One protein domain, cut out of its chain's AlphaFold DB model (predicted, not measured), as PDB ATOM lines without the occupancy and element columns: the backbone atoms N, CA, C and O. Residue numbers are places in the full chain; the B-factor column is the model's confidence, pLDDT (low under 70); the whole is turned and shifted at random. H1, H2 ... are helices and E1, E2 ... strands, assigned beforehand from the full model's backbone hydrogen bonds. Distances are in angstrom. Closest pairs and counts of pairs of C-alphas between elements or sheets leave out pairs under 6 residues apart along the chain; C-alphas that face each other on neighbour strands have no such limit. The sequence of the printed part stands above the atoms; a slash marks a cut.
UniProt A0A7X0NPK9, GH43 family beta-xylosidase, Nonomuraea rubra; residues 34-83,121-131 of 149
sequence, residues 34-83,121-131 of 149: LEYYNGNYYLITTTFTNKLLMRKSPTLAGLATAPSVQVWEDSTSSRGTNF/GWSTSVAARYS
ATOM      1  N   LEU A  34      17.492 187.436  10.758       97.19
ATOM      2  CA  LEU A  34      17.369 187.636   9.324       97.19
ATOM      3  C   LEU A  34      15.908 187.865   8.946       97.19
ATOM      4  O   LEU A  34      15.086 186.974   9.114       97.19
ATOM      5  N   GLU A  35      15.628 189.028   8.367       96.69
ATOM      6  CA  GLU A  35      14.299 189.398   7.876       96.69
ATOM      7  C   GLU A  35      14.318 189.494   6.346       96.69
ATOM      8  O   GLU A  35      15.246 190.072   5.773       96.69
ATOM      9  N   TYR A  36      13.307 188.944   5.667       95.19
ATOM     10  CA  TYR A  36      13.147 189.104   4.219       95.19
ATOM     11  C   TYR A  36      11.987 190.044   3.910       95.19
ATOM     12  O   TYR A  36      10.835 189.752   4.216       95.19
ATOM     13  N   TYR A  37      12.280 191.151   3.233       94.38
ATOM     14  CA  TYR A  37      11.273 192.143   2.879       94.38
ATOM     15  C   TYR A  37      11.589 192.803   1.538       94.38
ATOM     16  O   TYR A  37      12.730 193.182   1.266       94.38
ATOM     17  N   ASN A  38      10.564 192.959   0.695       93.38
ATOM     18  CA  ASN A  38      10.637 193.671  -0.585       93.38
ATOM     19  C   ASN A  38      11.891 193.314  -1.417       93.38
ATOM     20  O   ASN A  38      12.703 194.174  -1.774       93.38
ATOM     21  N   GLY A  39      12.099 192.015  -1.650       94.06
ATOM     22  CA  GLY A  39      13.189 191.514  -2.490       94.06
ATOM     23  C   GLY A  39      14.564 191.441  -1.822       94.06
ATOM     24  O   GLY A  39      15.537 191.167  -2.515       94.06
ATOM     25  N   ASN A  40      14.684 191.715  -0.519       96.38
ATOM     26  CA  ASN A  40      15.972 191.794   0.167       96.38
ATOM     27  C   ASN A  40      15.970 191.060   1.509       96.38
ATOM     28  O   ASN A  40      15.004 191.121   2.259       96.38
ATOM     29  N   TYR A  41      17.106 190.448   1.825       96.56
ATOM     30  CA  TYR A  41      17.476 189.970   3.148       96.56
ATOM     31  C   TYR A  41      18.122 191.091   3.958       96.56
ATOM     32  O   TYR A  41      19.002 191.796   3.455       96.56
ATOM     33  N   TYR A  42      17.728 191.204   5.221       97.56
ATOM     34  CA  TYR A  42      18.246 192.146   6.201       97.56
ATOM     35  C   TYR A  42      18.816 191.366   7.381       97.56
ATOM     36  O   TYR A  42      18.074 190.732   8.123       97.56
ATOM     37  N   LEU A  43      20.140 191.393   7.532       97.94
ATOM     38  CA  LEU A  43      20.858 190.714   8.609       97.94
ATOM     39  C   LEU A  43      21.262 191.721   9.678       97.94
ATOM     40  O   LEU A  43      21.974 192.688   9.385       97.94
ATOM     41  N   ILE A  44      20.883 191.437  10.918       98.19
ATOM     42  CA  ILE A  44      21.330 192.148  12.113       98.19
ATOM     43  C   ILE A  44      21.903 191.131  13.111       98.19
ATOM     44  O   ILE A  44      21.481 189.978  13.157       98.19
ATOM     45  N   THR A  45      22.949 191.520  13.840       98.44
ATOM     46  CA  THR A  45      23.676 190.641  14.774       98.44
ATOM     47  C   THR A  45      24.162 191.454  15.964       98.44
ATOM     48  O   THR A  45      24.460 192.639  15.800       98.44
ATOM     49  N   THR A  46      24.400 190.816  17.107       98.38
ATOM     50  CA  THR A  46      25.251 191.382  18.164       98.38
ATOM     51  C   THR A  46      26.628 191.727  17.592       98.38
ATOM     52  O   THR A  46      27.276 190.888  16.965       98.38
ATOM     53  N   THR A  47      27.087 192.967  17.799       97.19
ATOM     54  CA  THR A  47      28.344 193.485  17.220       97.19
ATOM     55  C   THR A  47      29.496 193.568  18.218       97.19
ATOM     56  O   THR A  47      30.616 193.878  17.820       97.19
ATOM     57  N   PHE A  48      29.240 193.280  19.501       95.75
ATOM     58  CA  PHE A  48      30.174 193.515  20.616       95.75
ATOM     59  C   PHE A  48      30.584 194.993  20.757       95.75
ATOM     60  O   PHE A  48      31.639 195.312  21.295       95.75
ATOM     61  N   THR A  49      29.729 195.890  20.264       95.06
ATOM     62  CA  THR A  49      29.822 197.343  20.420       95.06
ATOM     63  C   THR A  49      28.470 197.873  20.902       95.06
ATOM     64  O   THR A  49      27.481 197.140  20.902       95.06
ATOM     65  N   ASN A  50      28.386 199.159  21.242       95.88
ATOM     66  CA  ASN A  50      27.124 199.817  21.613       95.88
ATOM     67  C   ASN A  50      26.377 200.362  20.380       95.88
ATOM     68  O   ASN A  50      25.830 201.462  20.399       95.88
ATOM     69  N   LYS A  51      26.424 199.617  19.267       96.25
ATOM     70  CA  LYS A  51      25.854 200.007  17.972       96.25
ATOM     71  C   LYS A  51      25.108 198.846  17.334       96.25
ATOM     72  O   LYS A  51      25.614 197.721  17.279       96.25
ATOM     73  N   LEU A  52      23.937 199.151  16.785       96.75
ATOM     74  CA  LEU A  52      23.143 198.218  15.994       96.75
ATOM     75  C   LEU A  52      23.444 198.452  14.513       96.75
ATOM     76  O   LEU A  52      23.246 199.555  13.994       96.75
ATOM     77  N   LEU A  53      23.964 197.420  13.848       96.38
ATOM     78  CA  LEU A  53      24.409 197.478  12.457       96.38
ATOM     79  C   LEU A  53      23.646 196.462  11.606       96.38
ATOM     80  O   LEU A  53      23.508 195.309  11.999       96.38
ATOM     81  N   MET A  54      23.238 196.870  10.410       97.00
ATOM     82  CA  MET A  54      22.440 196.075   9.483       97.00
ATOM     83  C   MET A  54      23.170 195.869   8.157       97.00
ATOM     84  O   MET A  54      23.758 196.801   7.608       97.00
ATOM     85  N   ARG A  55      23.099 194.652   7.615       97.19
ATOM     86  CA  ARG A  55      23.480 194.340   6.231       97.19
ATOM     87  C   ARG A  55      22.226 194.074   5.413       97.19
ATOM     88  O   ARG A  55      21.299 193.452   5.918       97.19
ATOM     89  N   LYS A  56      22.221 194.497   4.149       96.38
ATOM     90  CA  LYS A  56      21.113 194.286   3.208       96.38
ATOM     91  C   LYS A  56      21.634 193.662   1.919       96.38
ATOM     92  O   LYS A  56      22.622 194.153   1.373       96.38
ATOM     93  N   SER A  57      20.967 192.634   1.406       96.12
ATOM     94  CA  SER A  57      21.272 192.079   0.084       96.12
ATOM     95  C   SER A  57      20.071 191.355  -0.538       96.12
ATOM     96  O   SER A  57      19.315 190.736   0.203       96.12
ATOM     97  N   PRO A  58      19.897 191.347  -1.874       95.56
ATOM     98  CA  PRO A  58      18.879 190.524  -2.534       95.56
ATOM     99  C   PRO A  58      19.073 189.009  -2.362       95.56
ATOM    100  O   PRO A  58      18.139 188.239  -2.576       95.56
ATOM    101  N   THR A  59      20.276 188.560  -1.985       94.12
ATOM    102  CA  THR A  59      20.609 187.136  -1.823       94.12
ATOM    103  C   THR A  59      21.366 186.887  -0.520       94.12
ATOM    104  O   THR A  59      22.076 187.762  -0.027       94.12
ATOM    105  N   LEU A  60      21.267 185.668   0.024       94.25
ATOM    106  CA  LEU A  60      22.038 185.263   1.206       94.25
ATOM    107  C   LEU A  60      23.551 185.383   0.971       94.25
ATOM    108  O   LEU A  60      24.264 185.916   1.815       94.25
ATOM    109  N   ALA A  61      24.035 184.949  -0.199       93.94
ATOM    110  CA  ALA A  61      25.450 185.029  -0.561       93.94
ATOM    111  C   ALA A  61      25.963 186.480  -0.619       93.94
ATOM    112  O   ALA A  61      27.091 186.760  -0.215       93.94
ATOM    113  N   GLY A  62      25.132 187.426  -1.066       95.38
ATOM    114  CA  GLY A  62      25.511 188.835  -1.133       95.38
ATOM    115  C   GLY A  62      25.650 189.515   0.237       95.38
ATOM    116  O   GLY A  62      26.270 190.575   0.322       95.38
ATOM    117  N   LEU A  63      25.146 188.920   1.327       96.06
ATOM    118  CA  LEU A  63      25.357 189.440   2.687       96.06
ATOM    119  C   LEU A  63      26.836 189.416   3.105       96.06
ATOM    120  O   LEU A  63      27.242 190.247   3.923       96.06
ATOM    121  N   ALA A  64      27.642 188.527   2.512       94.88
ATOM    122  CA  ALA A  64      29.069 188.398   2.803       94.88
ATOM    123  C   ALA A  64      29.863 189.670   2.488       94.88
ATOM    124  O   ALA A  64      30.789 190.023   3.222       94.88
ATOM    125  N   THR A  65      29.477 190.386   1.430       94.75
ATOM    126  CA  THR A  65      30.147 191.611   0.966       94.75
ATOM    127  C   THR A  65      29.318 192.873   1.181       94.75
ATOM    128  O   THR A  65      29.855 193.974   1.070       94.75
ATOM    129  N   ALA A  66      28.037 192.743   1.540       96.56
ATOM    130  CA  ALA A  66      27.183 193.881   1.852       96.56
ATOM    131  C   ALA A  66      27.802 194.763   2.959       96.56
ATOM    132  O   ALA A  66      28.345 194.230   3.940       96.56
ATOM    133  N   PRO A  67      27.718 196.101   2.847       95.38
ATOM    134  CA  PRO A  67      28.204 197.004   3.882       95.38
ATOM    135  C   PRO A  67      27.387 196.854   5.172       95.38
ATOM    136  O   PRO A  67      26.206 196.512   5.145       95.38
ATOM    137  N   SER A  68      28.023 197.132   6.312       95.00
ATOM    138  CA  SER A  68      27.318 197.303   7.588       95.00
ATOM    139  C   SER A  68      26.878 198.749   7.729       95.00
ATOM    140  O   SER A  68      27.719 199.639   7.812       95.00
ATOM    141  N   VAL A  69      25.572 198.977   7.769       94.50
ATOM    142  CA  VAL A  69      24.979 200.297   7.976       94.50
ATOM    143  C   VAL A  69      24.546 200.409   9.431       94.50
ATOM    144  O   VAL A  69      23.804 199.561   9.918       94.50
ATOM    145  N   GLN A  70      25.004 201.441  10.135       94.38
ATOM    146  CA  GLN A  70      24.522 201.723  11.486       94.38
ATOM    147  C   GLN A  70      23.076 202.211  11.429       94.38
ATOM    148  O   GLN A  70      22.790 203.209  10.772       94.38
ATOM    149  N   VAL A  71      22.182 201.514  12.130       93.81
ATOM    150  CA  VAL A  71      20.757 201.869  12.218       93.81
ATOM    151  C   VAL A  71      20.394 202.491  13.563       93.81
ATOM    152  O   VAL A  71      19.409 203.219  13.644       93.81
ATOM    153  N   TRP A  72      21.201 202.253  14.606       94.31
ATOM    154  CA  TRP A  72      20.987 202.837  15.929       94.31
ATOM    155  C   TRP A  72      22.256 202.866  16.791       94.31
ATOM    156  O   TRP A  72      23.107 201.973  16.712       94.31
ATOM    157  N   GLU A  73      22.335 203.880  17.647       93.31
ATOM    158  CA  GLU A  73      23.197 203.972  18.826       93.31
ATOM    159  C   GLU A  73      22.424 204.728  19.920       93.31
ATOM    160  O   GLU A  73      21.532 205.515  19.606       93.31
ATOM    161  N   ASP A  74      22.742 204.494  21.191       92.06
ATOM    162  CA  ASP A  74      22.105 205.197  22.309       92.06
ATOM    163  C   ASP A  74      23.157 205.547  23.362       92.06
ATOM    164  O   ASP A  74      23.994 204.717  23.708       92.06
ATOM    165  N   SER A  75      23.105 206.772  23.875       93.00
ATOM    166  CA  SER A  75      23.975 207.270  24.947       93.00
ATOM    167  C   SER A  75      23.224 207.506  26.261       93.00
ATOM    168  O   SER A  75      23.806 207.984  27.233       93.00
ATOM    169  N   THR A  76      21.933 207.167  26.318       95.06
ATOM    170  CA  THR A  76      21.111 207.327  27.519       95.06
ATOM    171  C   THR A  76      21.677 206.489  28.661       95.06
ATOM    172  O   THR A  76      21.863 205.281  28.521       95.06
ATOM    173  N   SER A  77      21.898 207.113  29.820       95.81
ATOM    174  CA  SER A  77      22.576 206.489  30.964       95.81
ATOM    175  C   SER A  77      21.970 205.152  31.389       95.81
ATOM    176  O   SER A  77      22.716 204.249  31.746       95.81
ATOM    177  N   SER A  78      20.649 204.984  31.298       94.50
ATOM    178  CA  SER A  78      19.947 203.760  31.703       94.50
ATOM    179  C   SER A  78      20.019 202.596  30.711       94.50
ATOM    180  O   SER A  78      19.692 201.480  31.102       94.50
ATOM    181  N   ARG A  79      20.419 202.821  29.450       94.38
ATOM    182  CA  ARG A  79      20.353 201.792  28.390       94.38
ATOM    183  C   ARG A  79      21.411 201.900  27.288       94.38
ATOM    184  O   ARG A  79      21.236 201.306  26.231       94.38
ATOM    185  N   GLY A  80      22.459 202.699  27.482       95.50
ATOM    186  CA  GLY A  80      23.435 203.070  26.450       95.50
ATOM    187  C   GLY A  80      24.629 202.122  26.276       95.50
ATOM    188  O   GLY A  80      25.614 202.505  25.647       95.50
ATOM    189  N   THR A  81      24.610 200.915  26.854       95.69
ATOM    190  CA  THR A  81      25.714 199.945  26.696       95.69
ATOM    191  C   THR A  81      25.248 198.492  26.551       95.69
ATOM    192  O   THR A  81      24.083 198.194  26.787       95.69
ATOM    193  N   ASN A  82      26.162 197.586  26.175       95.81
ATOM    194  CA  ASN A  82      25.950 196.132  26.054       95.81
ATOM    195  C   ASN A  82      24.775 195.748  25.142       95.81
ATOM    196  O   ASN A  82      23.841 195.073  25.569       95.81
ATOM    197  N   PHE A  83      24.808 196.179  23.879       97.12
ATOM    198  CA  PHE A  83      23.718 195.891  22.940       97.12
ATOM    199  C   PHE A  83      23.786 194.460  22.410       97.12
ATOM    200  O   PHE A  83      24.746 194.110  21.717       97.12
ATOM    201  N   GLY A 121       6.421 206.298  11.670       71.25
ATOM    202  CA  GLY A 121       5.178 206.118  10.918       71.25
ATOM    203  C   GLY A 121       5.152 204.847  10.063       71.25
ATOM    204  O   GLY A 121       5.869 203.881  10.324       71.25
ATOM    205  N   TRP A 122       4.317 204.861   9.019       70.25
ATOM    206  CA  TRP A 122       4.366 203.837   7.977       70.25
ATOM    207  C   TRP A 122       5.715 203.905   7.259       70.25
ATOM    208  O   TRP A 122       6.038 204.914   6.634       70.25
ATOM    209  N   SER A 123       6.494 202.825   7.334       69.75
ATOM    210  CA  SER A 123       7.798 202.743   6.680       69.75
ATOM    211  C   SER A 123       7.925 201.462   5.869       69.75
ATOM    212  O   SER A 123       7.792 200.352   6.381       69.75
ATOM    213  N   THR A 124       8.276 201.613   4.596       71.62
ATOM    214  CA  THR A 124       8.708 200.511   3.725       71.62
ATOM    215  C   THR A 124      10.213 200.239   3.837       71.62
ATOM    216  O   THR A 124      10.743 199.358   3.162       71.62
ATOM    217  N   SER A 125      10.933 200.991   4.678       78.38
ATOM    218  CA  SER A 125      12.367 200.821   4.899       78.38
ATOM    219  C   SER A 125      12.641 200.152   6.243       78.38
ATOM    220  O   SER A 125      12.429 200.750   7.296       78.38
ATOM    221  N   VAL A 126      13.201 198.943   6.187       75.69
ATOM    222  CA  VAL A 126      13.742 198.209   7.348       75.69
ATOM    223  C   VAL A 126      14.930 198.949   7.980       75.69
ATOM    224  O   VAL A 126      15.164 198.866   9.179       75.69
ATOM    225  N   ALA A 127      15.680 199.723   7.190       75.06
ATOM    226  CA  ALA A 127      16.785 200.558   7.664       75.06
ATOM    227  C   ALA A 127      16.331 202.005   7.946       75.06
ATOM    228  O   ALA A 127      17.103 202.948   7.765       75.06
ATOM    229  N   ALA A 128      15.056 202.205   8.293       70.94
ATOM    230  CA  ALA A 128      14.532 203.519   8.642       70.94
ATOM    231  C   ALA A 128      15.258 204.124   9.851       70.94
ATOM    232  O   ALA A 128      15.932 203.440  10.618       70.94
ATOM    233  N   ARG A 129      15.078 205.436  10.040       70.69
ATOM    234  CA  ARG A 129      15.409 206.067  11.317       70.69
ATOM    235  C   ARG A 129      14.461 205.504  12.371       70.69
ATOM    236  O   ARG A 129      13.244 205.665  12.259       70.69
ATOM    237  N   TYR A 130      15.048 204.842  13.351       79.56
ATOM    238  CA  TYR A 130      14.360 204.331  14.518       79.56
ATOM    239  C   TYR A 130      14.340 205.388  15.624       79.56
ATOM    240  O   TYR A 130      15.216 206.251  15.685       79.56
ATOM    241  N   SER A 131      13.351 205.315  16.503       79.06
ATOM    242  CA  SER A 131      13.303 206.049  17.770       79.06
ATOM    243  C   SER A 131      12.823 205.116  18.870       79.06
ATOM    244  O   SER A 131      12.093 204.170  18.586       79.06
TER     245      SER A 131
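What this domain is: This is residues 34 to 83 and 121 to 131 of the 149 residues of the protein "GH43 family beta-xylosidase" of Nonomuraea rubra (UniProt A0A7X0NPK9). Picture one strongly twisted antiparallel sheet of four strands, E1, E2, E3 and E4, with the small helix H1 at one end of its strands, beside the end of E3, and the short strand E5 beyond the other end, near the start of E3. A cut separates this from residues 121 to 131, a strip with no named element that lies off one face of the sheet. The printed part has 61 residues, in the order E1 E2 E3 H1 E4 E5 along the chain, and the sheet runs E1 - E2 - E3 - E4. The class is mostly strand, though under half of the residues are in named elements. The outline is flat, 38 by 29 by 15 A, and the whole is only just loose, close to compact, with a radius of gyration of the C-alphas of 12.8 A.

How they stand to each other: Start at E1, residues 34 to 37, an edge strand, and go through a tight link to E2, residues 40 to 46. The two form a hairpin, antiparallel at 153 degrees; look for N 42 and O 35, 2.8 A apart, and N 37 and O 40, 2.9 A apart, both within hydrogen-bond range. A second hairpin takes you by a tight link from E2 to E3, residues 51 to 57, antiparallel at 154 degrees, with N 41 and O 57 at 2.8 A and N 55 and O 43 at 2.9 A. E1, E2 and E3 make a meander, each strand the antiparallel neighbour of the one before. Next comes H1, residues 61 to 64, which is on the sheet but only grazes it, with its residues 62 to 64; the closest C-alphas of H1 and E3 are those of Leu 63 and Ser 57, 5.5 A apart. With four residues H1 is too short for any O i to N i+4 pair, and its one O i to N i+3 pair is within range. Then find E4, residues 69 to 73, the other edge strand, antiparallel to E3 at 155 degrees, with N 54 and O 69 at 2.8 A and N 52 and O 72 at 2.9 A. The pairing of E3 is staggered: its residues 51 to 54 pair with E4 and its residues 54 to 57 with E2. E5, residues 81 to 83, pairs with no named strand; its closest C-alpha to E3 is that of Phe 83, 6.8 A from that of Lys 51. E4 and E5 are apart, and so are H1 and E5.

Where its parts are: Find C-alpha 34 at (17.369, 187.636, 9.324), where E1 begins, and follow its four residues to C-alpha 37. E2 and E3 are the longest strands, with 7 residues each: E2 covers 20.3 A from C-alpha 40 to C-alpha 46, and E3 covers 20.1 A from C-alpha 51 at (25.854, 200.007, 17.972) to C-alpha 57. H1 covers 6.0 A, E4 11.6 A and E5 5.9 A. E5 ends at C-alpha 83, (23.718, 195.891, 22.940).

The domain as a whole: Look at Ala 61 and Ser 77 for the two C-alphas farthest apart, 38.2 A. Residues 84 to 120 are not printed, and the gap across the cut from C-alpha 83 to C-alpha 121 is 24.3 A. No link is long; the link from E4 to E5, with 7 residues, is short but not tight. From edge to edge of the sheet the strands' lines turn by 67 degrees. In the B-factor column the mean pLDDT of the printed part is 91.7, and one residue, Ser 123, is under 70.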